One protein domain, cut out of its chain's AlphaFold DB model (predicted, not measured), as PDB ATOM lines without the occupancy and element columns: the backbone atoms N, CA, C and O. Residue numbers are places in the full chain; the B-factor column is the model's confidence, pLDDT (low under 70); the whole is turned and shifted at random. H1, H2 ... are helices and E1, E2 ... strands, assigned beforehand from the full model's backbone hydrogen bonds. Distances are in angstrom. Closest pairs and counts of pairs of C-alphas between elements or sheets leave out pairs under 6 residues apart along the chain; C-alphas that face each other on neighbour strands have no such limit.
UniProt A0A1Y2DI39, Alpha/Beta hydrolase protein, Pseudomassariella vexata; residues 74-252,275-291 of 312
ATOM      1  N   PRO A  74      10.905 108.387 200.179       94.62
ATOM      2  CA  PRO A  74      11.853 109.122 201.017       94.62
ATOM      3  C   PRO A  74      12.957 109.805 200.194       94.62
ATOM      4  O   PRO A  74      13.324 109.310 199.124       94.62
ATOM      5  N   SER A  75      13.530 110.899 200.710       95.62
ATOM      6  CA  SER A  75      14.526 111.716 199.997       95.62
ATOM      7  C   SER A  75      15.738 110.899 199.539       95.62
ATOM      8  O   SER A  75      16.056 110.914 198.347       95.62
ATOM      9  N   ALA A  76      16.339 110.101 200.432       92.56
ATOM     10  CA  ALA A  76      17.437 109.194 200.087       92.56
ATOM     11  C   ALA A  76      17.092 108.234 198.929       92.56
ATOM     12  O   ALA A  76      17.891 108.037 198.009       92.56
ATOM     13  N   GLN A  77      15.875 107.673 198.912       95.44
ATOM     14  CA  GLN A  77      15.428 106.784 197.836       95.44
ATOM     15  C   GLN A  77      15.215 107.546 196.521       95.44
ATOM     16  O   GLN A  77      15.584 107.047 195.454       95.44
ATOM     17  N   THR A  78      14.624 108.743 196.580       97.12
ATOM     18  CA  THR A  78      14.440 109.616 195.414       97.12
ATOM     19  C   THR A  78      15.781 109.951 194.769       97.12
ATOM     20  O   THR A  78      15.933 109.778 193.557       97.12
ATOM     21  N   TYR A  79      16.763 110.356 195.575       97.88
ATOM     22  CA  TYR A  79      18.115 110.661 195.120       97.88
ATOM     23  C   TYR A  79      18.814 109.430 194.525       97.88
ATOM     24  O   TYR A  79      19.242 109.469 193.372       97.88
ATOM     25  N   ALA A  80      18.825 108.292 195.232       97.38
ATOM     26  CA  ALA A  80      19.424 107.051 194.734       97.38
ATOM     27  C   ALA A  80      18.819 106.607 193.389       97.38
ATOM     28  O   ALA A  80      19.523 106.206 192.457       97.38
ATOM     29  N   LYS A  81      17.490 106.710 193.261       97.75
ATOM     30  CA  LYS A  81      16.766 106.378 192.029       97.75
ATOM     31  C   LYS A  81      17.102 107.343 190.896       97.75
ATOM     32  O   LYS A  81      17.203 106.897 189.750       97.75
ATOM     33  N   TRP A  82      17.261 108.631 191.193       98.19
ATOM     34  CA  TRP A  82      17.697 109.629 190.221       98.19
ATOM     35  C   TRP A  82      19.113 109.321 189.716       98.19
ATOM     36  O   TRP A  82      19.276 109.150 188.508       98.19
ATOM     37  N   VAL A  83      20.082 109.110 190.617       98.19
ATOM     38  CA  VAL A  83      21.473 108.744 190.279       98.19
ATOM     39  C   VAL A  83      21.497 107.508 189.380       98.19
ATOM     40  O   VAL A  83      22.024 107.553 188.268       98.19
ATOM     41  N   LYS A  84      20.839 106.421 189.808       98.12
ATOM     42  CA  LYS A  84      20.776 105.163 189.050       98.12
ATOM     43  C   LYS A  84      20.216 105.370 187.645       98.12
ATOM     44  O   LYS A  84      20.804 104.902 186.675       98.12
ATOM     45  N   ARG A  85      19.080 106.065 187.515       97.44
ATOM     46  CA  ARG A  85      18.446 106.318 186.209       97.44
ATOM     47  C   ARG A  85      19.332 107.161 185.301       97.44
ATOM     48  O   ARG A  85      19.364 106.914 184.096       97.44
ATOM     49  N   LYS A  86      20.022 108.152 185.861       96.94
ATOM     50  CA  LYS A  86      20.861 109.072 185.098       96.94
ATOM     51  C   LYS A  86      22.117 108.383 184.577       96.94
ATOM     52  O   LYS A  86      22.383 108.467 183.384       96.94
ATOM     53  N   LEU A  87      22.779 107.592 185.421       97.69
ATOM     54  CA  LEU A  87      23.906 106.742 185.031       97.69
ATOM     55  C   LEU A  87      23.516 105.679 184.001       97.69
ATOM     56  O   LEU A  87      24.221 105.488 183.019       97.69
ATOM     57  N   GLN A  88      22.360 105.026 184.163       97.31
ATOM     58  CA  GLN A  88      21.873 104.049 183.182       97.31
ATOM     59  C   GLN A  88      21.632 104.667 181.801       97.31
ATOM     60  O   GLN A  88      21.922 104.034 180.790       97.31
ATOM     61  N   ARG A  89      21.078 105.883 181.741       96.44
ATOM     62  CA  ARG A  89      20.883 106.598 180.473       96.44
ATOM     63  C   ARG A  89      22.220 107.011 179.866       96.44
ATOM     64  O   ARG A  89      22.442 106.723 178.697       96.44
ATOM     65  N   ALA A  90      23.109 107.583 180.673       96.81
ATOM     66  CA  ALA A  90      24.433 108.009 180.239       96.81
ATOM     67  C   ALA A  90      25.300 106.847 179.741       96.81
ATOM     68  O   ALA A  90      25.993 106.992 178.744       96.81
ATOM     69  N   GLY A  91      25.211 105.671 180.369       96.62
ATOM     70  CA  GLY A  91      25.913 104.471 179.911       96.62
ATOM     71  C   GLY A  91      25.425 103.968 178.549       96.62
ATOM     72  O   GLY A  91      26.223 103.473 177.764       96.62
ATOM     73  N   LYS A  92      24.135 104.139 178.228       96.38
ATOM     74  CA  LYS A  92      23.591 103.783 176.904       96.38
ATOM     75  C   LYS A  92      24.030 104.745 175.803       96.38
ATOM     76  O   LYS A  92      24.164 104.321 174.663       96.38
ATOM     77  N   SER A  93      24.214 106.022 176.130       96.19
ATOM     78  CA  SER A  93      24.629 107.063 175.183       96.19
ATOM     79  C   SER A  93      26.127 107.382 175.229       96.19
ATOM     80  O   SER A  93      26.563 108.280 174.518       96.19
ATOM     81  N   ASN A  94      26.903 106.687 176.069       95.19
ATOM     82  CA  ASN A  94      28.303 106.988 176.381       95.19
ATOM     83  C   ASN A  94      28.556 108.472 176.739       95.19
ATOM     84  O   ASN A  94      29.528 109.088 176.307       95.19
ATOM     85  N   ASP A  95      27.648 109.062 177.520       96.81
ATOM     86  CA  ASP A  95      27.720 110.464 177.936       96.81
ATOM     87  C   ASP A  95      28.771 110.638 179.048       96.81
ATOM     88  O   ASP A  95      28.483 110.508 180.245       96.81
ATOM     89  N   ALA A  96      30.009 110.926 178.639       95.06
ATOM     90  CA  ALA A  96      31.137 111.136 179.543       95.06
ATOM     91  C   ALA A  96      30.894 112.284 180.538       95.06
ATOM     92  O   ALA A  96      31.341 112.215 181.685       95.06
ATOM     93  N   PHE A  97      30.149 113.319 180.138       94.94
ATOM     94  CA  PHE A  97      29.847 114.458 180.998       94.94
ATOM     95  C   PHE A  97      29.074 114.024 182.247       94.94
ATOM     96  O   PHE A  97      29.448 114.380 183.368       94.94
ATOM     97  N   ILE A  98      28.028 113.211 182.062       96.06
ATOM     98  CA  ILE A  98      27.243 112.659 183.169       96.06
ATOM     99  C   ILE A  98      28.044 111.605 183.936       96.06
ATOM    100  O   ILE A  98      28.056 111.644 185.167       96.06
ATOM    101  N   LEU A  99      28.708 110.677 183.237       96.19
ATOM    102  CA  LEU A  99      29.428 109.559 183.862       96.19
ATOM    103  C   LEU A  99      30.552 110.025 184.800       96.19
ATOM    104  O   LEU A  99      30.828 109.365 185.798       96.19
ATOM    105  N   HIS A 100      31.176 111.172 184.523       94.50
ATOM    106  CA  HIS A 100      32.205 111.729 185.397       94.50
ATOM    107  C   HIS A 100      31.655 112.503 186.599       94.50
ATOM    108  O   HIS A 100      32.327 112.545 187.626       94.50
ATOM    109  N   ARG A 101      30.455 113.092 186.509       96.25
ATOM    110  CA  ARG A 101      29.923 114.016 187.534       96.25
ATOM    111  C   ARG A 101      28.808 113.449 188.402       96.25
ATOM    112  O   ARG A 101      28.514 114.019 189.448       96.25
ATOM    113  N   VAL A 102      28.150 112.375 187.979       96.00
ATOM    114  CA  VAL A 102      27.043 111.781 188.734       96.00
ATOM    115  C   VAL A 102      27.513 110.503 189.400       96.00
ATOM    116  O   VAL A 102      27.748 109.507 188.733       96.00
ATOM    117  N   HIS A 103      27.565 110.512 190.728       95.12
ATOM    118  CA  HIS A 103      27.864 109.337 191.545       95.12
ATOM    119  C   HIS A 103      26.897 109.283 192.718       95.12
ATOM    120  O   HIS A 103      26.281 110.286 193.071       95.12
ATOM    121  N   TYR A 104      26.749 108.111 193.330       97.44
ATOM    122  CA  TYR A 104      26.050 108.030 194.606       97.44
ATOM    123  C   TYR A 104      26.973 108.568 195.705       97.44
ATOM    124  O   TYR A 104      27.860 107.857 196.170       97.44
ATOM    125  N   ASP A 105      26.774 109.827 196.085       97.25
ATOM    126  CA  ASP A 105      27.527 110.498 197.150       97.25
ATOM    127  C   ASP A 105      26.554 111.040 198.205       97.25
ATOM    128  O   ASP A 105      25.730 111.918 197.924       97.25
ATOM    129  N   VAL A 106      26.610 110.440 199.398       97.19
ATOM    130  CA  VAL A 106      25.797 110.782 200.568       97.19
ATOM    131  C   VAL A 106      26.704 110.828 201.789       97.19
ATOM    132  O   VAL A 106      27.366 109.842 202.113       97.19
ATOM    133  N   HIS A 107      26.689 111.952 202.497       96.44
ATOM    134  CA  HIS A 107      27.422 112.146 203.741       96.44
ATOM    135  C   HIS A 107      26.432 112.318 204.909       96.44
ATOM    136  O   HIS A 107      25.704 113.312 204.942       96.44
ATOM    137  N   PRO A 108      26.335 111.356 205.845       96.12
ATOM    138  CA  PRO A 108      25.377 111.422 206.946       96.12
ATOM    139  C   PRO A 108      25.779 112.471 207.992       96.12
ATOM    140  O   PRO A 108      26.946 112.577 208.362       96.12
ATOM    141  N   LEU A 109      24.796 113.193 208.531       95.31
ATOM    142  CA  LEU A 109      24.979 114.147 209.628       95.31
ATOM    143  C   LEU A 109      24.673 113.459 210.961       95.31
ATOM    144  O   LEU A 109      23.579 113.572 211.510       95.31
ATOM    145  N   THR A 110      25.624 112.683 211.477       91.00
ATOM    146  CA  THR A 110      25.391 111.794 212.632       91.00
ATOM    147  C   THR A 110      25.004 112.526 213.922       91.00
ATOM    148  O   THR A 110      24.268 111.953 214.723       91.00
ATOM    149  N   SER A 111      25.442 113.774 214.114       91.62
ATOM    150  CA  SER A 111      25.206 114.565 215.333       91.62
ATOM    151  C   SER A 111      23.769 115.076 215.487       91.62
ATOM    152  O   SER A 111      23.275 115.179 216.607       91.62
ATOM    153  N   CYS A 112      23.091 115.389 214.382       91.69
ATOM    154  CA  CYS A 112      21.738 115.958 214.375       91.69
ATOM    155  C   CYS A 112      20.722 115.106 213.604       91.69
ATOM    156  O   CYS A 112      19.535 115.419 213.586       91.69
ATOM    157  N   GLY A 113      21.184 114.040 212.953       90.56
ATOM    158  CA  GLY A 113      20.418 113.297 211.966       90.56
ATOM    159  C   GLY A 113      20.262 114.043 210.644       90.56
ATOM    160  O   GLY A 113      20.485 115.249 210.558       90.56
ATOM    161  N   GLY A 114      19.861 113.313 209.602       92.31
ATOM    162  CA  GLY A 114      19.810 113.816 208.227       92.31
ATOM    163  C   GLY A 114      21.070 113.492 207.422       92.31
ATOM    164  O   GLY A 114      21.994 112.838 207.917       92.31
ATOM    165  N   SER A 115      21.095 113.938 206.167       97.00
ATOM    166  CA  SER A 115      22.163 113.603 205.216       97.00
ATOM    167  C   SER A 115      22.439 114.747 204.242       97.00
ATOM    168  O   SER A 115      21.530 115.458 203.822       97.00
ATOM    169  N   MET A 116      23.689 114.882 203.815       98.19
ATOM    170  CA  MET A 116      24.108 115.724 202.695       98.19
ATOM    171  C   MET A 116      24.187 114.861 201.435       98.19
ATOM    172  O   MET A 116      24.984 113.924 201.383       98.19
ATOM    173  N   MET A 117      23.372 115.149 200.424       98.31
ATOM    174  CA  MET A 117      23.380 114.442 199.138       98.31
ATOM    175  C   MET A 117      24.041 115.321 198.078       98.31
ATOM    176  O   MET A 117      23.566 116.424 197.808       98.31
ATOM    177  N   TRP A 118      25.127 114.844 197.476       98.56
ATOM    178  CA  TRP A 118      25.942 115.646 196.563       98.56
ATOM    179  C   TRP A 118      25.596 115.403 195.093       98.56
ATOM    180  O   TRP A 118      25.618 114.280 194.610       98.56
ATOM    181  N   ILE A 119      25.320 116.471 194.351       98.56
ATOM    182  CA  ILE A 119      25.073 116.443 192.909       98.56
ATOM    183  C   ILE A 119      26.236 117.153 192.210       98.56
ATOM    184  O   ILE A 119      26.514 118.312 192.511       98.56
ATOM    185  N   GLY A 120      26.883 116.480 191.257       97.62
ATOM    186  CA  GLY A 120      28.105 116.966 190.610       97.62
ATOM    187  C   GLY A 120      29.378 116.414 191.262       97.62
ATOM    188  O   GLY A 120      29.327 115.719 192.277       97.62
ATOM    189  N   ASP A 121      30.537 116.719 190.677       95.38
ATOM    190  CA  ASP A 121      31.833 116.279 191.206       95.38
ATOM    191  C   ASP A 121      32.376 117.295 192.221       95.38
ATOM    192  O   ASP A 121      33.084 118.243 191.874       95.38
ATOM    193  N   ARG A 122      32.071 117.083 193.505       95.44
ATOM    194  CA  ARG A 122      32.526 117.972 194.588       95.44
ATOM    195  C   ARG A 122      34.046 118.022 194.774       95.44
ATOM    196  O   ARG A 122      34.516 118.893 195.495       95.44
ATOM    197  N   LYS A 123      34.814 117.100 194.176       94.69
ATOM    198  CA  LYS A 123      36.287 117.121 194.236       94.69
ATOM    199  C   LYS A 123      36.894 118.078 193.211       94.69
ATOM    200  O   LYS A 123      38.023 118.515 193.399       94.69
ATOM    201  N   LYS A 124      36.166 118.370 192.130       95.75
ATOM    202  CA  LYS A 124      36.577 119.310 191.074       95.75
ATOM    203  C   LYS A 124      35.856 120.651 191.148       95.75
ATOM    204  O   LYS A 124      36.319 121.615 190.548       95.75
ATOM    205  N   ALA A 125      34.729 120.702 191.855       98.00
ATOM    206  CA  ALA A 125      33.947 121.911 192.030       98.00
ATOM    207  C   ALA A 125      34.770 123.050 192.645       98.00
ATOM    208  O   ALA A 125      35.468 122.872 193.641       98.00
ATOM    209  N   THR A 126      34.641 124.232 192.050       98.19
ATOM    210  CA  THR A 126      35.193 125.490 192.568       98.19
ATOM    211  C   THR A 126      34.109 126.371 193.177       98.19
ATOM    212  O   THR A 126      34.420 127.331 193.876       98.19
ATOM    213  N   LYS A 127      32.833 126.054 192.919       98.44
ATOM    214  CA  LYS A 127      31.665 126.707 193.511       98.44
ATOM    215  C   LYS A 127      30.682 125.670 194.028       98.44
ATOM    216  O   LYS A 127      30.515 124.596 193.450       98.44
ATOM    217  N   PHE A 128      30.011 126.013 195.118       98.75
ATOM    218  CA  PHE A 128      29.154 125.097 195.847       98.75
ATOM    219  C   PHE A 128      27.795 125.717 196.122       98.75
ATOM    220  O   PHE A 128      27.686 126.906 196.416       98.75
ATOM    221  N   VAL A 129      26.754 124.892 196.062       98.81
ATOM    222  CA  VAL A 129      25.400 125.285 196.456       98.81
ATOM    223  C   VAL A 129      24.944 124.411 197.615       98.81
ATOM    224  O   VAL A 129      24.858 123.198 197.455       98.81
ATOM    225  N   LEU A 130      24.622 124.997 198.768       98.81
ATOM    226  CA  LEU A 130      23.879 124.315 199.827       98.81
ATOM    227  C   LEU A 130      22.385 124.543 199.585       98.81
ATOM    228  O   LEU A 130      21.865 125.640 199.796       98.81
ATOM    229  N   PHE A 131      21.717 123.504 199.093       98.88
ATOM    230  CA  PHE A 131      20.327 123.548 198.668       98.88
ATOM    231  C   PHE A 131      19.394 122.947 199.724       98.88
ATOM    232  O   PHE A 131      19.558 121.796 200.146       98.88
ATOM    233  N   PHE A 132      18.356 123.697 200.081       98.69
ATOM    234  CA  PHE A 132      17.254 123.247 200.923       98.69
ATOM    235  C   PHE A 132      15.998 123.103 200.064       98.69
ATOM    236  O   PHE A 132      15.572 124.054 199.411       98.69
ATOM    237  N   HIS A 133      15.397 121.917 200.046       98.19
ATOM    238  CA  HIS A 133      14.214 121.679 199.221       98.19
ATOM    239  C   HIS A 133      12.944 122.287 199.828       98.19
ATOM    240  O   HIS A 133      12.833 122.440 201.037       98.19
ATOM    241  N   GLY A 134      11.957 122.614 198.996       95.81
ATOM    242  CA  GLY A 134      10.612 122.962 199.440       95.81
ATOM    243  C   GLY A 134       9.784 121.744 199.840       95.81
ATOM    244  O   GLY A 134      10.271 120.617 199.913       95.81
ATOM    245  N   GLY A 135       8.495 121.965 200.104       92.69
ATOM    246  CA  GLY A 135       7.599 120.900 200.569       92.69
ATOM    247  C   GLY A 135       6.942 121.145 201.919       92.69
ATOM    248  O   GLY A 135       6.508 120.201 202.578       92.69
ATOM    249  N   GLY A 136       6.930 122.401 202.371       91.62
ATOM    250  CA  GLY A 136       6.279 122.792 203.619       91.62
ATOM    251  C   GLY A 136       6.810 122.043 204.838       91.62
ATOM    252  O   GLY A 136       6.017 121.687 205.689       91.62
ATOM    253  N   TYR A 137       8.098 121.681 204.886       94.25
ATOM    254  CA  TYR A 137       8.669 120.816 205.936       94.25
ATOM    255  C   TYR A 137       7.955 119.461 206.140       94.25
ATOM    256  O   TYR A 137       8.231 118.765 207.114       94.25
ATOM    257  N   ILE A 138       7.058 119.072 205.231       93.38
ATOM    258  CA  ILE A 138       6.201 117.886 205.320       93.38
ATOM    259  C   ILE A 138       6.564 116.887 204.230       93.38
ATOM    260  O   ILE A 138       6.631 115.693 204.505       93.38
ATOM    261  N   THR A 139       6.775 117.341 202.994       92.88
ATOM    262  CA  THR A 139       7.080 116.444 201.878       92.88
ATOM    263  C   THR A 139       8.591 116.285 201.702       92.88
ATOM    264  O   THR A 139       9.309 117.287 201.749       92.88
ATOM    265  N   PRO A 140       9.091 115.060 201.462       95.12
ATOM    266  CA  PRO A 140      10.498 114.814 201.167       95.12
ATOM    267  C   PRO A 140      10.924 115.412 199.823       95.12
ATOM    268  O   PRO A 140      10.109 115.874 199.021       95.12
ATOM    269  N   LEU A 141      12.228 115.340 199.565       96.50
ATOM    270  CA  LEU A 141      12.842 115.714 198.301       96.50
ATOM    271  C   LEU A 141      12.173 114.978 197.130       96.50
ATOM    272  O   LEU A 141      12.101 113.746 197.096       96.50
ATOM    273  N   LEU A 142      11.727 115.747 196.137       95.75
ATOM    274  CA  LEU A 142      11.132 115.239 194.908       95.75
ATOM    275  C   LEU A 142      12.177 115.134 193.796       95.75
ATOM    276  O   LEU A 142      13.148 115.887 193.758       95.75
ATOM    277  N   GLN A 143      11.934 114.246 192.827       95.75
ATOM    278  CA  GLN A 143      12.820 114.077 191.668       95.75
ATOM    279  C   GLN A 143      13.023 115.399 190.906       95.75
ATOM    280  O   GLN A 143      14.111 115.643 190.393       95.75
ATOM    281  N   GLY A 144      11.995 116.255 190.862       95.81
ATOM    282  CA  GLY A 144      12.071 117.578 190.244       95.81
ATOM    283  C   GLY A 144      13.095 118.506 190.904       95.81
ATOM    284  O   GLY A 144      13.776 119.224 190.188       95.81
ATOM    285  N   HIS A 145      13.276 118.442 192.228       98.06
ATOM    286  CA  HIS A 145      14.300 119.231 192.923       98.06
ATOM    287  C   HIS A 145      15.714 118.775 192.546       98.06
ATOM    288  O   HIS A 145      16.579 119.604 192.281       98.06
ATOM    289  N   VAL A 146      15.943 117.458 192.481       98.19
ATOM    290  CA  VAL A 146      17.252 116.891 192.108       98.19
ATOM    291  C   VAL A 146      17.596 117.239 190.661       98.19
ATOM    292  O   VAL A 146      18.708 117.675 190.374       98.19
ATOM    293  N   GLU A 147      16.626 117.100 189.753       98.19
ATOM    294  CA  GLU A 147      16.813 117.470 188.349       98.19
ATOM    295  C   GLU A 147      17.016 118.979 188.182       98.19
ATOM    296  O   GLU A 147      17.898 119.386 187.433       98.19
ATOM    297  N   TRP A 148      16.270 119.810 188.917       98.00
ATOM    298  CA  TRP A 148      16.485 121.255 188.935       98.00
ATOM    299  C   TRP A 148      17.910 121.595 189.378       98.00
ATOM    300  O   TRP A 148      18.596 122.319 188.663       98.00
ATOM    301  N   CYS A 149      18.389 121.023 190.486       98.50
ATOM    302  CA  CYS A 149      19.750 121.266 190.963       98.50
ATOM    303  C   CYS A 149      20.809 120.868 189.925       98.50
ATOM    304  O   CYS A 149      21.779 121.589 189.705       98.50
ATOM    305  N   TRP A 150      20.614 119.730 189.260       98.56
ATOM    306  CA  TRP A 150      21.508 119.287 188.199       98.56
ATOM    307  C   TRP A 150      21.526 120.255 187.008       98.56
ATOM    308  O   TRP A 150      22.602 120.662 186.577       98.56
ATOM    309  N   GLN A 151      20.360 120.638 186.485       98.44
ATOM    310  CA  GLN A 151      20.268 121.488 185.293       98.44
ATOM    311  C   GLN A 151      20.703 122.931 185.583       98.44
ATOM    312  O   GLN A 151      21.551 123.479 184.887       98.44
ATOM    313  N   ALA A 152      20.161 123.541 186.638       97.81
ATOM    314  CA  ALA A 152      20.364 124.961 186.918       97.81
ATOM    315  C   ALA A 152      21.746 125.295 187.490       97.81
ATOM    316  O   ALA A 152      22.150 126.451 187.416       97.81
ATOM    317  N   TYR A 153      22.457 124.322 188.068       98.06
ATOM    318  CA  TYR A 153      23.757 124.578 188.694       98.06
ATOM    319  C   TYR A 153      24.889 123.797 188.033       98.06
ATOM    320  O   TYR A 153      25.875 124.403 187.628       98.06
ATOM    321  N   VAL A 154      24.761 122.473 187.886       98.38
ATOM    322  CA  VAL A 154      25.858 121.657 187.336       98.38
ATOM    323  C   VAL A 154      25.978 121.835 185.824       98.38
ATOM    324  O   VAL A 154      27.068 122.108 185.337       98.38
ATOM    325  N   VAL A 155      24.877 121.711 185.072       98.38
ATOM    326  CA  VAL A 155      24.892 121.903 183.609       98.38
ATOM    327  C   VAL A 155      25.150 123.366 183.260       98.38
ATOM    328  O   VAL A 155      26.109 123.650 182.552       98.38
ATOM    329  N   ALA A 156      24.373 124.295 183.821       97.94
ATOM    330  CA  ALA A 156      24.547 125.721 183.543       97.94
ATOM    331  C   ALA A 156      25.937 126.248 183.947       97.94
ATOM    332  O   ALA A 156      26.523 127.055 183.233       97.94
ATOM    333  N   GLY A 157      26.503 125.771 185.064       97.62
ATOM    334  CA  GLY A 157      27.873 126.110 185.454       97.62
ATOM    335  C   GLY A 157      28.887 125.660 184.403       97.62
ATOM    336  O   GLY A 157      29.782 126.414 184.035       97.62
ATOM    337  N   GLN A 158      28.702 124.461 183.858       96.50
ATOM    338  CA  GLN A 158      29.574 123.901 182.830       96.50
ATOM    339  C   GLN A 158      29.510 124.658 181.507       96.50
ATOM    340  O   GLN A 158      30.550 124.868 180.889       96.50
ATOM    341  N   GLU A 159      28.330 125.136 181.116       97.19
ATOM    342  CA  GLU A 159      28.151 125.988 179.932       97.19
ATOM    343  C   GLU A 159      28.969 127.288 180.012       97.19
ATOM    344  O   GLU A 159      29.384 127.817 178.983       97.19
ATOM    345  N   VAL A 160      29.256 127.773 181.226       97.25
ATOM    346  CA  VAL A 160      30.077 128.972 181.473       97.25
ATOM    347  C   VAL A 160      31.475 128.658 182.022       97.25
ATOM    348  O   VAL A 160      32.168 129.556 182.499       97.25
ATOM    349  N   GLY A 161      31.916 127.395 181.963       97.12
ATOM    350  CA  GLY A 161      33.265 126.983 182.370       97.12
ATOM    351  C   GLY A 161      33.517 126.956 183.885       97.12
ATOM    352  O   GLY A 161      34.663 127.050 184.318       97.12
ATOM    353  N   VAL A 162      32.469 126.827 184.702       97.62
ATOM    354  CA  VAL A 162      32.548 126.731 186.166       97.62
ATOM    355  C   VAL A 162      32.148 125.324 186.624       97.62
ATOM    356  O   VAL A 162      31.073 124.817 186.307       97.62
ATOM    357  N   GLU A 163      33.003 124.670 187.410       97.88
ATOM    358  CA  GLU A 163      32.649 123.409 188.073       97.88
ATOM    359  C   GLU A 163      31.822 123.702 189.331       97.88
ATOM    360  O   GLU A 163      32.319 124.298 190.291       97.88
ATOM    361  N   VAL A 164      30.563 123.262 189.329       98.50
ATOM    362  CA  VAL A 164      29.629 123.451 190.444       98.50
ATOM    363  C   VAL A 164      29.229 122.101 191.031       98.50
ATOM    364  O   VAL A 164      28.890 121.176 190.292       98.50
ATOM    365  N   ALA A 165      29.212 122.007 192.360       98.62
ATOM    366  CA  ALA A 165      28.586 120.900 193.079       98.62
ATOM    367  C   ALA A 165      27.484 121.406 194.014       98.62
ATOM    368  O   ALA A 165      27.611 122.448 194.657       98.62
ATOM    369  N   VAL A 166      26.393 120.652 194.111       98.81
ATOM    370  CA  VAL A 166      25.232 120.996 194.936       98.81
ATOM    371  C   VAL A 166      25.124 119.999 196.079       98.81
ATOM    372  O   VAL A 166      24.961 118.806 195.846       98.81
ATOM    373  N   CYS A 167      25.187 120.480 197.313       98.75
ATOM    374  CA  CYS A 167      24.838 119.729 198.508       98.75
ATOM    375  C   CYS A 167      23.351 119.934 198.805       98.75
ATOM    376  O   CYS A 167      22.951 120.984 199.304       98.75
ATOM    377  N   VAL A 168      22.524 118.932 198.523       98.75
ATOM    378  CA  VAL A 168      21.112 118.918 198.919       98.75
ATOM    379  C   VAL A 168      20.993 118.357 200.331       98.75
ATOM    380  O   VAL A 168      21.370 117.210 200.579       98.75
ATOM    381  N   LEU A 169      20.437 119.142 201.250       98.62
ATOM    382  CA  LEU A 169      20.188 118.688 202.615       98.62
ATOM    383  C   LEU A 169      18.908 117.845 202.701       98.62
ATOM    384  O   LEU A 169      17.809 118.330 202.434       98.62
ATOM    385  N   GLU A 170      19.042 116.600 203.150       97.44
ATOM    386  CA  GLU A 170      17.946 115.798 203.695       97.44
ATOM    387  C   GLU A 170      17.754 116.166 205.172       97.44
ATOM    388  O   GLU A 170      18.405 115.600 206.051       97.44
ATOM    389  N   TYR A 171      16.874 117.133 205.437       96.88
ATOM    390  CA  TYR A 171      16.482 117.524 206.791       96.88
ATOM    391  C   TYR A 171      15.242 116.747 207.263       96.88
ATOM    392  O   TYR A 171      14.453 116.226 206.469       96.88
ATOM    393  N   THR A 172      15.055 116.661 208.579       95.50
ATOM    394  CA  THR A 172      13.936 115.944 209.200       95.50
ATOM    395  C   THR A 172      12.619 116.688 208.979       95.50
ATOM    396  O   THR A 172      12.531 117.903 209.153       95.50
ATOM    397  N   LEU A 173      11.568 115.951 208.625       95.12
ATOM    398  CA  LEU A 173      10.244 116.503 208.328       95.12
ATOM    399  C   LEU A 173       9.324 116.477 209.559       95.12
ATOM    400  O   LEU A 173       9.479 115.652 210.462       95.12
ATOM    401  N   ILE A 174       8.316 117.343 209.571       92.88
ATOM    402  CA  ILE A 174       7.208 117.301 210.536       92.88
ATOM    403  C   ILE A 174       6.373 116.041 210.266       92.88
ATOM    404  O   ILE A 174       6.148 115.703 209.105       92.88
ATOM    405  N   PRO A 175       5.870 115.331 211.292       91.25
ATOM    406  CA  PRO A 175       5.912 115.673 212.715       91.25
ATOM    407  C   PRO A 175       7.123 115.107 213.465       91.25
ATOM    408  O   PRO A 175       7.182 115.240 214.679       91.25
ATOM    409  N   ALA A 176       8.069 114.455 212.780       92.00
ATOM    410  CA  ALA A 176       9.200 113.801 213.439       92.00
ATOM    411  C   ALA A 176      10.158 114.802 214.104       92.00
ATOM    412  O   ALA A 176      10.726 114.493 215.148       92.00
ATOM    413  N   ALA A 177      10.310 115.996 213.528       91.31
ATOM    414  CA  ALA A 177      10.997 117.109 214.167       91.31
ATOM    415  C   ALA A 177      10.360 118.452 213.798       91.31
ATOM    416  O   ALA A 177       9.764 118.610 212.730       91.31
ATOM    417  N   ARG A 178      10.526 119.431 214.687       91.19
ATOM    418  CA  ARG A 178      10.012 120.802 214.568       91.19
ATOM    419  C   ARG A 178      11.143 121.811 214.720       91.19
ATOM    420  O   ARG A 178      12.259 121.439 215.084       91.19
ATOM    421  N   TYR A 179      10.847 123.083 214.468       89.19
ATOM    422  CA  TYR A 179      11.807 124.158 214.704       89.19
ATOM    423  C   TYR A 179      12.324 124.129 216.161       89.19
ATOM    424  O   TYR A 179      11.513 123.928 217.070       89.19
ATOM    425  N   PRO A 180      13.638 124.326 216.407       92.50
ATOM    426  CA  PRO A 180      14.699 124.704 215.461       92.50
ATOM    427  C   PRO A 180      15.491 123.524 214.858       92.50
ATOM    428  O   PRO A 180      16.582 123.721 214.331       92.50
ATOM    429  N   HIS A 181      14.994 122.285 214.902       94.88
ATOM    430  CA  HIS A 181      15.773 121.109 214.486       94.88
ATOM    431  C   HIS A 181      16.264 121.174 213.031       94.88
ATOM    432  O   HIS A 181      17.416 120.851 212.753       94.88
ATOM    433  N   GLN A 182      15.432 121.642 212.097       95.62
ATOM    434  CA  GLN A 182      15.842 121.796 210.699       95.62
ATOM    435  C   GLN A 182      16.937 122.860 210.535       95.62
ATOM    436  O   GLN A 182      17.840 122.674 209.722       95.62
ATOM    437  N   LEU A 183      16.903 123.934 211.336       96.50
ATOM    438  CA  LEU A 183      17.969 124.940 211.391       96.50
ATOM    439  C   LEU A 183      19.269 124.344 211.945       96.50
ATOM    440  O   LEU A 183      20.336 124.605 211.393       96.50
ATOM    441  N   ILE A 184      19.187 123.493 212.973       97.19
ATOM    442  CA  ILE A 184      20.342 122.739 213.484       97.19
ATOM    443  C   ILE A 184      20.950 121.897 212.359       97.19
ATOM    444  O   ILE A 184      22.142 122.013 212.102       97.19
ATOM    445  N   GLN A 185      20.139 121.133 211.624       98.06
ATOM    446  CA  GLN A 185      20.614 120.306 210.509       98.06
ATOM    447  C   GLN A 185      21.228 121.135 209.372       98.06
ATOM    448  O   GLN A 185      22.281 120.769 208.850       98.06
ATOM    449  N   ALA A 186      20.614 122.266 209.010       98.25
ATOM    450  CA  ALA A 186      21.157 123.193 208.014       98.25
ATOM    451  C   ALA A 186      22.509 123.767 208.437       98.25
ATOM    452  O   ALA A 186      23.448 123.815 207.641       98.25
ATOM    453  N   THR A 187      22.623 124.134 209.708       97.75
ATOM    454  CA  THR A 187      23.849 124.682 210.282       97.75
ATOM    455  C   THR A 187      24.947 123.629 210.381       97.75
ATOM    456  O   THR A 187      26.096 123.895 210.037       97.75
ATOM    457  N   THR A 188      24.607 122.404 210.786       98.12
ATOM    458  CA  THR A 188      25.544 121.278 210.795       98.12
ATOM    459  C   THR A 188      26.035 120.963 209.383       98.12
ATOM    460  O   THR A 188      27.237 120.828 209.195       98.12
ATOM    461  N   ALA A 189      25.155 120.928 208.377       98.38
ATOM    462  CA  ALA A 189      25.561 120.726 206.985       98.38
ATOM    463  C   ALA A 189      26.521 121.820 206.494       98.38
ATOM    464  O   ALA A 189      27.529 121.519 205.856       98.38
ATOM    465  N   PHE A 190      26.231 123.081 206.825       98.19
ATOM    466  CA  PHE A 190      27.094 124.208 206.488       98.19
ATOM    467  C   PHE A 190      28.476 124.083 207.151       98.19
ATOM    468  O   PHE A 190      29.492 124.152 206.464       98.19
ATOM    469  N   ASN A 191      28.529 123.804 208.456       97.50
ATOM    470  CA  ASN A 191      29.785 123.582 209.179       97.50
ATOM    471  C   ASN A 191      30.571 122.376 208.638       97.50
ATOM    472  O   ASN A 191      31.796 122.440 208.547       97.50
ATOM    473  N   GLU A 192      29.897 121.299 208.226       97.88
ATOM    474  CA  GLU A 192      30.552 120.163 207.568       97.88
ATOM    475  C   GLU A 192      31.164 120.558 206.217       97.88
ATOM    476  O   GLU A 192      32.274 120.128 205.910       97.88
ATOM    477  N   MET A 193      30.511 121.418 205.425       97.81
ATOM    478  CA  MET A 193      31.118 121.959 204.199       97.81
ATOM    479  C   MET A 193      32.391 122.757 204.504       97.81
ATOM    480  O   MET A 193      33.405 122.551 203.836       97.81
ATOM    481  N   LEU A 194      32.379 123.597 205.546       97.44
ATOM    482  CA  LEU A 194      33.579 124.324 205.979       97.44
ATOM    483  C   LEU A 194      34.690 123.367 206.434       97.44
ATOM    484  O   LEU A 194      35.851 123.537 206.063       97.44
ATOM    485  N   ARG A 195      34.341 122.313 207.184       96.12
ATOM    486  CA  ARG A 195      35.284 121.279 207.642       96.12
ATOM    487  C   ARG A 195      35.912 120.499 206.485       96.12
ATOM    488  O   ARG A 195      37.047 120.046 206.598       96.12
ATOM    489  N   LEU A 196      35.202 120.368 205.365       95.94
ATOM    490  CA  LEU A 196      35.722 119.794 204.120       95.94
ATOM    491  C   LEU A 196      36.675 120.741 203.364       95.94
ATOM    492  O   LEU A 196      37.142 120.385 202.284       95.94
ATOM    493  N   GLY A 197      36.977 121.921 203.913       96.19
ATOM    494  CA  GLY A 197      37.863 122.915 203.308       96.19
ATOM    495  C   GLY A 197      37.172 123.819 202.288       96.19
ATOM    496  O   GLY A 197      37.853 124.571 201.592       96.19
ATOM    497  N   ILE A 198      35.839 123.763 202.186       97.81
ATOM    498  CA  ILE A 198      35.085 124.648 201.301       97.81
ATOM    499  C   ILE A 198      35.005 126.026 201.951       97.81
ATOM    500  O   ILE A 198      34.495 126.193 203.058       97.81
ATOM    501  N   LYS A 199      35.508 127.022 201.235       97.62
ATOM    502  CA  LYS A 199      35.538 128.417 201.653       97.62
ATOM    503  C   LYS A 199      34.139 129.045 201.624       97.62
ATOM    504  O   LYS A 199      33.425 128.833 200.640       97.62
ATOM    505  N   PRO A 200      33.723 129.843 202.629       97.12
ATOM    506  CA  PRO A 200      32.438 130.543 202.587       97.12
ATOM    507  C   PRO A 200      32.230 131.372 201.311       97.12
ATOM    508  O   PRO A 200      31.128 131.373 200.754       97.12
ATOM    509  N   GLY A 201      33.294 131.996 200.787       97.94
ATOM    510  CA  GLY A 201      33.263 132.770 199.542       97.94
ATOM    511  C   GLY A 201      32.983 131.944 198.276       97.94
ATOM    512  O   GLY A 201      32.734 132.508 197.207       97.94
ATOM    513  N   ASP A 202      32.968 130.613 198.381       98.25
ATOM    514  CA  ASP A 202      32.629 129.680 197.305       98.25
ATOM    515  C   ASP A 202      31.243 129.039 197.474       98.25
ATOM    516  O   ASP A 202      30.799 128.319 196.578       98.25
ATOM    517  N   ILE A 203      30.539 129.312 198.581       98.56
ATOM    518  CA  ILE A 203      29.244 128.703 198.904       98.56
ATOM    519  C   ILE A 203      28.110 129.690 198.645       98.56
ATOM    520  O   ILE A 203      28.092 130.797 199.174       98.56
ATOM    521  N   ILE A 204      27.112 129.247 197.890       98.50
ATOM    522  CA  ILE A 204      25.794 129.872 197.809       98.50
ATOM    523  C   ILE A 204      24.819 129.011 198.615       98.50
ATOM    524  O   ILE A 204      24.779 127.798 198.425       98.50
ATOM    525  N   ILE A 205      24.015 129.606 199.495       98.44
ATOM    526  CA  ILE A 205      22.920 128.882 200.170       98.44
ATOM    527  C   ILE A 205      21.578 129.267 199.547       98.44
ATOM    528  O   ILE A 205      21.401 130.396 199.091       98.44
ATOM    529  N   GLY A 206      20.610 128.361 199.522       98.00
ATOM    530  CA  GLY A 206      19.290 128.714 199.016       98.00
ATOM    531  C   GLY A 206      18.334 127.548 198.889       98.00
ATOM    532  O   GLY A 206      18.658 126.405 199.205       98.00
ATOM    533  N   GLY A 207      17.126 127.850 198.433       98.25
ATOM    534  CA  GLY A 207      16.060 126.865 198.330       98.25
ATOM    535  C   GLY A 207      14.745 127.455 197.853       98.25
ATOM    536  O   GLY A 207      14.619 128.666 197.643       98.25
ATOM    537  N   ASP A 208      13.749 126.587 197.705       97.94
ATOM    538  CA  ASP A 208      12.388 126.966 197.339       97.94
ATOM    539  C   ASP A 208      11.413 126.832 198.512       97.94
ATOM    540  O   ASP A 208      11.558 125.951 199.355       97.94
ATOM    541  N   SER A 209      10.402 127.701 198.584       95.50
ATOM    542  CA  SER A 209       9.314 127.599 199.565       95.50
ATOM    543  C   SER A 209       9.830 127.446 201.012       95.50
ATOM    544  O   SER A 209      10.477 128.357 201.534       95.50
ATOM    545  N   ALA A 210       9.569 126.308 201.664       94.44
ATOM    546  CA  ALA A 210      10.094 125.962 202.987       94.44
ATOM    547  C   ALA A 210      11.631 125.873 203.033       94.44
ATOM    548  O   ALA A 210      12.239 126.263 204.020       94.44
ATOM    549  N   GLY A 211      12.284 125.430 201.962       97.50
ATOM    550  CA  GLY A 211      13.739 125.458 201.852       97.50
ATOM    551  C   GLY A 211      14.288 126.881 201.737       97.50
ATOM    552  O   GLY A 211      15.301 127.210 202.348       97.50
ATOM    553  N   GLY A 212      13.567 127.766 201.045       97.00
ATOM    554  CA  GLY A 212      13.858 129.203 201.053       97.00
ATOM    555  C   GLY A 212      13.728 129.804 202.457       97.00
ATOM    556  O   GLY A 212      14.578 130.583 202.877       97.00
ATOM    557  N   ASN A 213      12.717 129.381 203.224       95.75
ATOM    558  CA  ASN A 213      12.592 129.751 204.635       95.75
ATOM    559  C   ASN A 213      13.763 129.236 205.487       95.75
ATOM    560  O   ASN A 213      14.292 129.957 206.331       95.75
ATOM    561  N   LEU A 214      14.214 128.005 205.247       97.19
ATOM    562  CA  LEU A 214      15.369 127.447 205.944       97.19
ATOM    563  C   LEU A 214      16.667 128.202 205.606       97.19
ATOM    564  O   LEU A 214      17.479 128.442 206.496       97.19
ATOM    565  N   ALA A 215      16.829 128.653 204.357       97.62
ATOM    566  CA  ALA A 215      17.938 129.527 203.970       97.62
ATOM    567  C   ALA A 215      17.906 130.863 204.726       97.62
ATOM    568  O   ALA A 215      18.946 131.316 205.205       97.62
ATOM    569  N   THR A 216      16.726 131.479 204.886       95.38
ATOM    570  CA  THR A 216      16.592 132.715 205.674       95.38
ATOM    571  C   THR A 216      16.845 132.492 207.164       95.38
ATOM    572  O   THR A 216      17.476 133.337 207.792       95.38
ATOM    573  N   GLN A 217      16.439 131.344 207.721       94.12
ATOM    574  CA  GLN A 217      16.758 130.977 209.105       94.12
ATOM    575  C   GLN A 217      18.273 130.849 209.313       94.12
ATOM    576  O   GLN A 217      18.801 131.390 210.280       94.12
ATOM    577  N   LEU A 218      18.981 130.179 208.391       95.75
ATOM    578  CA  LEU A 218      20.438 130.057 208.457       95.75
ATOM    579  C   LEU A 218      21.117 131.428 208.343       95.75
ATOM    580  O   LEU A 218      22.002 131.719 209.136       95.75
ATOM    581  N   LEU A 219      20.676 132.300 207.429       93.69
ATOM    582  CA  LEU A 219      21.175 133.680 207.360       93.69
ATOM    583  C   LEU A 219      20.982 134.441 208.673       93.69
ATOM    584  O   LEU A 219      21.913 135.086 209.147       93.69
ATOM    585  N   GLY A 220      19.791 134.348 209.265       91.06
ATOM    586  CA  GLY A 220      19.514 134.959 210.559       91.06
ATOM    587  C   GLY A 220      20.450 134.426 211.643       91.06
ATOM    588  O   GLY A 220      21.024 135.223 212.373       91.06
ATOM    589  N   HIS A 221      20.690 133.112 211.682       92.12
ATOM    590  CA  HIS A 221      21.638 132.480 212.611       92.12
ATOM    591  C   HIS A 221      23.087 132.954 212.417       92.12
ATOM    592  O   HIS A 221      23.810 133.134 213.391       92.12
ATOM    593  N   LEU A 222      23.515 133.204 211.174       90.88
ATOM    594  CA  LEU A 222      24.845 133.758 210.879       90.88
ATOM    595  C   LEU A 222      25.006 135.200 211.383       90.88
ATOM    596  O   LEU A 222      26.102 135.594 211.771       90.88
ATOM    597  N   MET A 223      23.930 135.992 211.362       88.38
ATOM    598  CA  MET A 223      23.936 137.384 211.830       88.38
ATOM    599  C   MET A 223      23.733 137.495 213.342       88.38
ATOM    600  O   MET A 223      24.295 138.368 213.998       88.38
ATOM    601  N   THR A 224      22.881 136.643 213.897       88.31
ATOM    602  CA  THR A 224      22.526 136.607 215.312       88.31
ATOM    603  C   THR A 224      22.398 135.141 215.718       88.31
ATOM    604  O   THR A 224      21.382 134.511 215.422       88.31
ATOM    605  N   PRO A 225      23.431 134.564 216.356       89.31
ATOM    606  CA  PRO A 225      23.435 133.149 216.692       89.31
ATOM    607  C   PRO A 225      22.254 132.746 217.577       89.31
ATOM    608  O   PRO A 225      22.040 133.285 218.663       89.31
ATOM    609  N   HIS A 226      21.511 131.746 217.120       87.88
ATOM    610  CA  HIS A 226      20.473 131.074 217.879       87.88
ATOM    611  C   HIS A 226      21.102 130.235 219.011       87.88
ATOM    612  O   HIS A 226      21.997 129.428 218.744       87.88
ATOM    613  N   PRO A 227      20.628 130.352 220.267       86.81
ATOM    614  CA  PRO A 227      21.320 129.817 221.446       86.81
ATOM    615  C   PRO A 227      21.423 128.288 221.487       86.81
ATOM    616  O   PRO A 227      22.333 127.746 222.110       86.81
ATOM    617  N   THR A 228      20.498 127.577 220.839       88.25
ATOM    618  CA  THR A 228      20.479 126.101 220.804       88.25
ATOM    619  C   THR A 228      20.984 125.512 219.487       88.25
ATOM    620  O   THR A 228      20.937 124.297 219.297       88.25
ATOM    621  N   THR A 229      21.467 126.355 218.574       91.31
ATOM    622  CA  THR A 229      21.985 125.934 217.270       91.31
ATOM    623  C   THR A 229      23.512 126.010 217.284       91.31
ATOM    624  O   THR A 229      24.054 126.984 217.809       91.31
ATOM    625  N   PRO A 230      24.240 125.026 216.713       92.31
ATOM    626  CA  PRO A 230      25.699 125.066 216.666       92.31
ATOM    627  C   PRO A 230      26.211 126.395 216.091       92.31
ATOM    628  O   PRO A 230      25.673 126.856 215.083       92.31
ATOM    629  N   PRO A 231      27.232 127.029 216.687       92.62
ATOM    630  CA  PRO A 231      27.753 128.282 216.161       92.62
ATOM    631  C   PRO A 231      28.383 128.069 214.781       92.62
ATOM    632  O   PRO A 231      28.876 126.982 214.459       92.62
ATOM    633  N   VAL A 232      28.386 129.126 213.974       92.94
ATOM    634  CA  VAL A 232      29.103 129.174 212.700       92.94
ATOM    635  C   VAL A 232      30.086 130.325 212.762       92.94
ATOM    636  O   VAL A 232      29.692 131.470 212.967       92.94
ATOM    637  N   ASN A 233      31.359 130.018 212.552       88.12
ATOM    638  CA  ASN A 233      32.413 131.021 212.498       88.12
ATOM    639  C   ASN A 233      32.787 131.257 211.036       88.12
ATOM    640  O   ASN A 233      33.463 130.433 210.418       88.12
ATOM    641  N   LEU A 234      32.325 132.372 210.476       90.75
ATOM    642  CA  LEU A 234      32.697 132.793 209.131       90.75
ATOM    643  C   LEU A 234      34.006 133.581 209.177       90.75
ATOM    644  O   LEU A 234      34.071 134.651 209.774       90.75
ATOM    645  N   VAL A 235      35.040 133.057 208.521       90.25
ATOM    646  CA  VAL A 235      36.322 133.762 208.329       90.25
ATOM    647  C   VAL A 235      36.277 134.761 207.168       90.25
ATOM    648  O   VAL A 235      37.129 135.636 207.067       90.25
ATOM    649  N   GLU A 236      35.275 134.634 206.298       94.50
ATOM    650  CA  GLU A 236      34.991 135.527 205.175       94.50
ATOM    651  C   GLU A 236      33.483 135.489 204.845       94.50
ATOM    652  O   GLU A 236      32.791 134.550 205.262       94.50
ATOM    653  N   PRO A 237      32.946 136.476 204.103       94.31
ATOM    654  CA  PRO A 237      31.540 136.482 203.709       94.31
ATOM    655  C   PRO A 237      31.143 135.286 202.834       94.31
ATOM    656  O   PRO A 237      31.912 134.812 201.999       94.31
ATOM    657  N   LEU A 238      29.889 134.851 202.974       94.50
ATOM    658  CA  LEU A 238      29.265 133.895 202.060       94.50
ATOM    659  C   LEU A 238      29.167 134.481 200.636       94.50
ATOM    660  O   LEU A 238      28.894 135.672 200.479       94.50
ATOM    661  N   ARG A 239      29.289 133.648 199.590       96.56
ATOM    662  CA  ARG A 239      29.193 134.107 198.190       96.56
ATOM    663  C   ARG A 239      27.862 134.773 197.841       96.56
ATOM    664  O   ARG A 239      27.841 135.680 197.005       96.56
ATOM    665  N   GLY A 240      26.763 134.273 198.401       96.75
ATOM    666  CA  GLY A 240      25.425 134.805 198.163       96.75
ATOM    667  C   GLY A 240      24.306 133.855 198.574       96.75
ATOM    668  O   GLY A 240      24.546 132.718 198.981       96.75
ATOM    669  N   VAL A 241      23.071 134.339 198.442       97.19
ATOM    670  CA  VAL A 241      21.847 133.583 198.729       97.19
ATOM    671  C   VAL A 241      20.857 133.738 197.587       97.19
ATOM    672  O   VAL A 241      20.722 134.828 197.034       97.19
ATOM    673  N   PHE A 242      20.136 132.669 197.257       97.31
ATOM    674  CA  PHE A 242      18.964 132.738 196.383       97.31
ATOM    675  C   PHE A 242      17.736 132.163 197.089       97.31
ATOM    676  O   PHE A 242      17.826 131.203 197.854       97.31
ATOM    677  N   LEU A 243      16.572 132.745 196.809       97.75
ATOM    678  CA  LEU A 243      15.303 132.365 197.419       97.75
ATOM    679  C   LEU A 243      14.242 132.248 196.327       97.75
ATOM    680  O   LEU A 243      13.970 133.220 195.625       97.75
ATOM    681  N   VAL A 244      13.623 131.076 196.195       97.19
ATOM    682  CA  VAL A 244      12.549 130.851 195.218       97.19
ATOM    683  C   VAL A 244      11.215 130.763 195.947       97.19
ATOM    684  O   VAL A 244      10.953 129.796 196.657       97.19
ATOM    685  N   SER A 245      10.370 131.784 195.784       94.00
ATOM    686  CA  SER A 245       9.045 131.878 196.425       94.00
ATOM    687  C   SER A 245       9.066 131.480 197.914       94.00
ATOM    688  O   SER A 245       8.369 130.538 198.304       94.00
ATOM    689  N   PRO A 246       9.912 132.118 198.748       94.50
ATOM    690  CA  PRO A 246      10.210 131.617 200.084       94.50
ATOM    691  C   PRO A 246       9.014 131.783 201.033       94.50
ATOM    692  O   PRO A 246       8.321 132.802 201.031       94.50
ATOM    693  N   PHE A 247       8.790 130.784 201.886       90.19
ATOM    694  CA  PHE A 247       7.732 130.803 202.898       90.19
ATOM    695  C   PHE A 247       8.183 131.599 204.135       90.19
ATOM    696  O   PHE A 247       8.630 131.024 205.113       90.19
ATOM    697  N   VAL A 248       8.123 132.932 204.082       87.56
ATOM    698  CA  VAL A 248       8.682 133.824 205.130       87.56
ATOM    699  C   VAL A 248       7.635 134.541 205.982       87.56
ATOM    700  O   VAL A 248       7.985 135.335 206.848       87.56
ATOM    701  N   SER A 249       6.349 134.296 205.743       83.00
ATOM    702  CA  SER A 249       5.246 134.916 206.480       83.00
ATOM    703  C   SER A 249       4.092 133.931 206.634       83.00
ATOM    704  O   SER A 249       3.809 133.156 205.725       83.00
ATOM    705  N   HIS A 250       3.414 133.988 207.781       77.38
ATOM    706  CA  HIS A 250       2.140 133.298 208.019       77.38
ATOM    707  C   HIS A 250       0.922 134.196 207.736       77.38
ATOM    708  O   HIS A 250      -0.209 133.805 208.021       77.38
ATOM    709  N   ASP A 251       1.133 135.412 207.223       81.44
ATOM    710  CA  ASP A 251       0.047 136.311 206.845       81.44
ATOM    711  C   ASP A 251      -0.638 135.822 205.564       81.44
ATOM    712  O   ASP A 251      -0.090 135.902 204.464       81.44
ATOM    713  N   THR A 252      -1.864 135.330 205.724       82.06
ATOM    714  CA  THR A 252      -2.706 134.840 204.630       82.06
ATOM    715  C   THR A 252      -3.683 135.895 204.101       82.06
ATOM    716  O   THR A 252      -4.444 135.605 203.179       82.06
ATOM    717  N   PRO A 275       2.558 126.675 209.694       84.06
ATOM    718  CA  PRO A 275       3.233 127.402 210.765       84.06
ATOM    719  C   PRO A 275       2.886 126.837 212.142       84.06
ATOM    720  O   PRO A 275       3.784 126.611 212.946       84.06
ATOM    721  N   ARG A 276       1.607 126.523 212.399       84.38
ATOM    722  CA  ARG A 276       1.179 125.920 213.671       84.38
ATOM    723  C   ARG A 276       1.874 124.589 213.931       84.38
ATOM    724  O   ARG A 276       2.390 124.381 215.018       84.38
ATOM    725  N   GLN A 277       1.932 123.688 212.955       85.31
ATOM    726  CA  GLN A 277       2.571 122.381 213.132       85.31
ATOM    727  C   GLN A 277       4.094 122.468 213.276       85.31
ATOM    728  O   GLN A 277       4.675 121.661 213.999       85.31
ATOM    729  N   LEU A 278       4.727 123.431 212.604       85.19
ATOM    730  CA  LEU A 278       6.173 123.650 212.644       85.19
ATOM    731  C   LEU A 278       6.633 124.315 213.946       85.19
ATOM    732  O   LEU A 278       7.742 124.038 214.400       85.19
ATOM    733  N   LEU A 279       5.799 125.191 214.509       84.56
ATOM    734  CA  LEU A 279       6.135 126.054 215.644       84.56
ATOM    735  C   LEU A 279       5.489 125.660 216.969       84.56
ATOM    736  O   LEU A 279       5.941 126.118 218.017       84.56
ATOM    737  N   SER A 280       4.429 124.852 216.931       75.06
ATOM    738  CA  SER A 280       3.771 124.368 218.147       75.06
ATOM    739  C   SER A 280       4.766 123.661 219.056       75.06
ATOM    740  O   SER A 280       5.651 122.940 218.589       75.06
ATOM    741  N   GLU A 281       4.600 123.882 220.362       69.44
ATOM    742  CA  GLU A 281       5.368 123.215 221.426       69.44
ATOM    743  C   GLU A 281       6.879 123.537 221.416       69.44
ATOM    744  O   GLU A 281       7.638 122.941 222.176       69.44
ATOM    745  N   GLY A 282       7.325 124.483 220.576       68.69
ATOM    746  CA  GLY A 282       8.726 124.879 220.419       68.69
ATOM    747  C   GLY A 282       9.090 126.218 221.084       68.69
ATOM    748  O   GLY A 282       8.216 126.956 221.545       68.69
ATOM    749  N   PRO A 283      10.388 126.581 221.094       74.62
ATOM    750  CA  PRO A 283      10.886 127.798 221.748       74.62
ATOM    751  C   PRO A 283      10.485 129.098 221.027       74.62
ATOM    752  O   PRO A 283      10.580 130.184 221.598       74.62
ATOM    753  N   TRP A 284       9.962 129.000 219.803       78.50
ATOM    754  CA  TRP A 284       9.646 130.144 218.950       78.50
ATOM    755  C   TRP A 284       8.702 131.171 219.582       78.50
ATOM    756  O   TRP A 284       8.896 132.371 219.401       78.50
ATOM    757  N   GLU A 285       7.672 130.750 220.325       71.88
ATOM    758  CA  GLU A 285       6.769 131.722 220.957       71.88
ATOM    759  C   GLU A 285       7.488 132.583 221.999       71.88
ATOM    760  O   GLU A 285       7.199 133.778 222.113       71.88
ATOM    761  N   LEU A 286       8.423 131.982 222.736       71.88
ATOM    762  CA  LEU A 286       9.258 132.674 223.710       71.88
ATOM    763  C   LEU A 286      10.248 133.600 222.997       71.88
ATOM    764  O   LEU A 286      10.293 134.787 223.313       71.88
ATOM    765  N   GLU A 287      10.950 133.095 221.979       77.12
ATOM    766  CA  GLU A 287      11.867 133.882 221.143       77.12
ATOM    767  C   GLU A 287      11.155 135.096 220.537       77.12
ATOM    768  O   GLU A 287      11.646 136.224 220.603       77.12
ATOM    769  N   ARG A 288       9.946 134.908 219.994       73.25
ATOM    770  CA  ARG A 288       9.130 135.990 219.430       73.25
ATOM    771  C   ARG A 288       8.791 137.053 220.472       73.25
ATOM    772  O   ARG A 288       8.864 138.237 220.157       73.25
ATOM    773  N   ARG A 289       8.416 136.660 221.696       70.69
ATOM    774  CA  ARG A 289       8.130 137.611 222.791       70.69
ATOM    775  C   ARG A 289       9.374 138.389 223.222       70.69
ATOM    776  O   ARG A 289       9.243 139.529 223.643       70.69
ATOM    777  N   GLN A 290      10.556 137.794 223.083       68.19
ATOM    778  CA  GLN A 290      11.845 138.408 223.410       68.19
ATOM    779  C   GLN A 290      12.443 139.232 222.254       68.19
ATOM    780  O   GLN A 290      13.567 139.709 222.363       68.19
ATOM    781  N   GLY A 291      11.725 139.391 221.132       64.19
ATOM    782  CA  GLY A 291      12.240 140.073 219.936       64.19
ATOM    783  C   GLY A 291      13.290 139.270 219.157       64.19
ATOM    784  O   GLY A 291      13.849 139.772 218.189       64.19
TER     785      GLY A 291
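AT A GLANCE: This is residues 74 to 252 and 275 to 291 of the 312 residues of the protein "Alpha/Beta hydrolase protein" of Pseudomassariella vexata (UniProt A0A1Y2DI39). A strongly twisted sheet of six strands makes the middle of three layers, with H1 and H3 over one face and H4 and H5 over the other. At one end of the longest axis H1 and H2 form a helical hairpin, and at the other end lie the short helices H6 and H7. The printed part has 196 residues, with seven named helices and six named strands in the order H1 H2 E1 E2 E3 H3 E4 H4 E5 H5 E6 H6 H7. The mixed sheet runs E1 E2 E4 E3 E5 E6, and the class is mixed, helices and strands. The whole is compact, with a radius of gyration of the C-alphas of 16.9 A, and its outline is elongated, 59 by 35 by 33 A.

HOW THE PARTS SIT: Start with H1, residues 75 to 93, which touches H2, residues 96 to 101, with residues 86 to 91 alone; the closest C-alphas, of Ala 90 and Ile 98, are 6.2 A apart. This hairpin has a shallow tilt of 22 degrees, opposite ways. Next comes the antiparallel hairpin of E1, residues 106 to 108, and E2, residues 115 to 119, with N 107 and O 116 within hydrogen-bond range at 2.8 A. H1 is over E2, at a height over the sheet of 11.5 A. E3, residues 127 to 132, H3, residues 143 to 159, and E4, residues 164 to 170, form a strand-helix-strand unit, two parallel neighbour strands with a helix between along the chain, its crossover right-handed; look at N 131 and O 167, 2.8 A. E4 is antiparallel to its other neighbour E2, with N 117 and O 168 at 2.9 A. On the same face as H1, H3 touches it at a steep tilt of 51 degrees, Thr 78 and Gln 143 having the closest C-alphas, 6.0 A. Then E4, H4, residues 181 to 195, and E5, residues 203 to 208, form a split right-handed unit, with E3 between the strands; E5 is parallel to E3, N 206 and O 130 at 3.0 A. E5, H5, residues 210 to 223, and E6, residues 240 to 244, form another right-handed unit, N 244 and O 207 at 3.0 A. On the opposite face from H1, H4 touches H5 at a steep tilt of 64 degrees, the closest C-alphas being those of Leu 183 and Leu 218, 6.4 A. H6, residues 275 to 279, and H7, residues 284 to 289, are not on the sheet. Every O i to N i+4 pair is within hydrogen-bond range in H1, H4, H5, H6 and H7, against 1 of 2 in H2 and 11 of 13 in H3.

IN THESE COORDINATES: Find C-alpha 75 at (14.526, 111.716, 199.997); from there H1 runs 27.2 A to C-alpha 93. H3 measures 22.7 A, H4 20.7 A, H5 20.0 A and E4 19.3 A from first to last C-alpha. H7 ends at C-alpha 289, (8.130, 137.611, 222.791).

THE WHOLE: The C-alphas farthest apart, of Lys 92 and Gln 290, are 59.2 A apart. Residues 253 to 274 are cut out, and C-alphas 252 and 275 are 11.3 A apart across the cut. The link from H5 to E6 is long, 16 residues. Confidence is under 70 at residues 281 to 282 and 290 to 291.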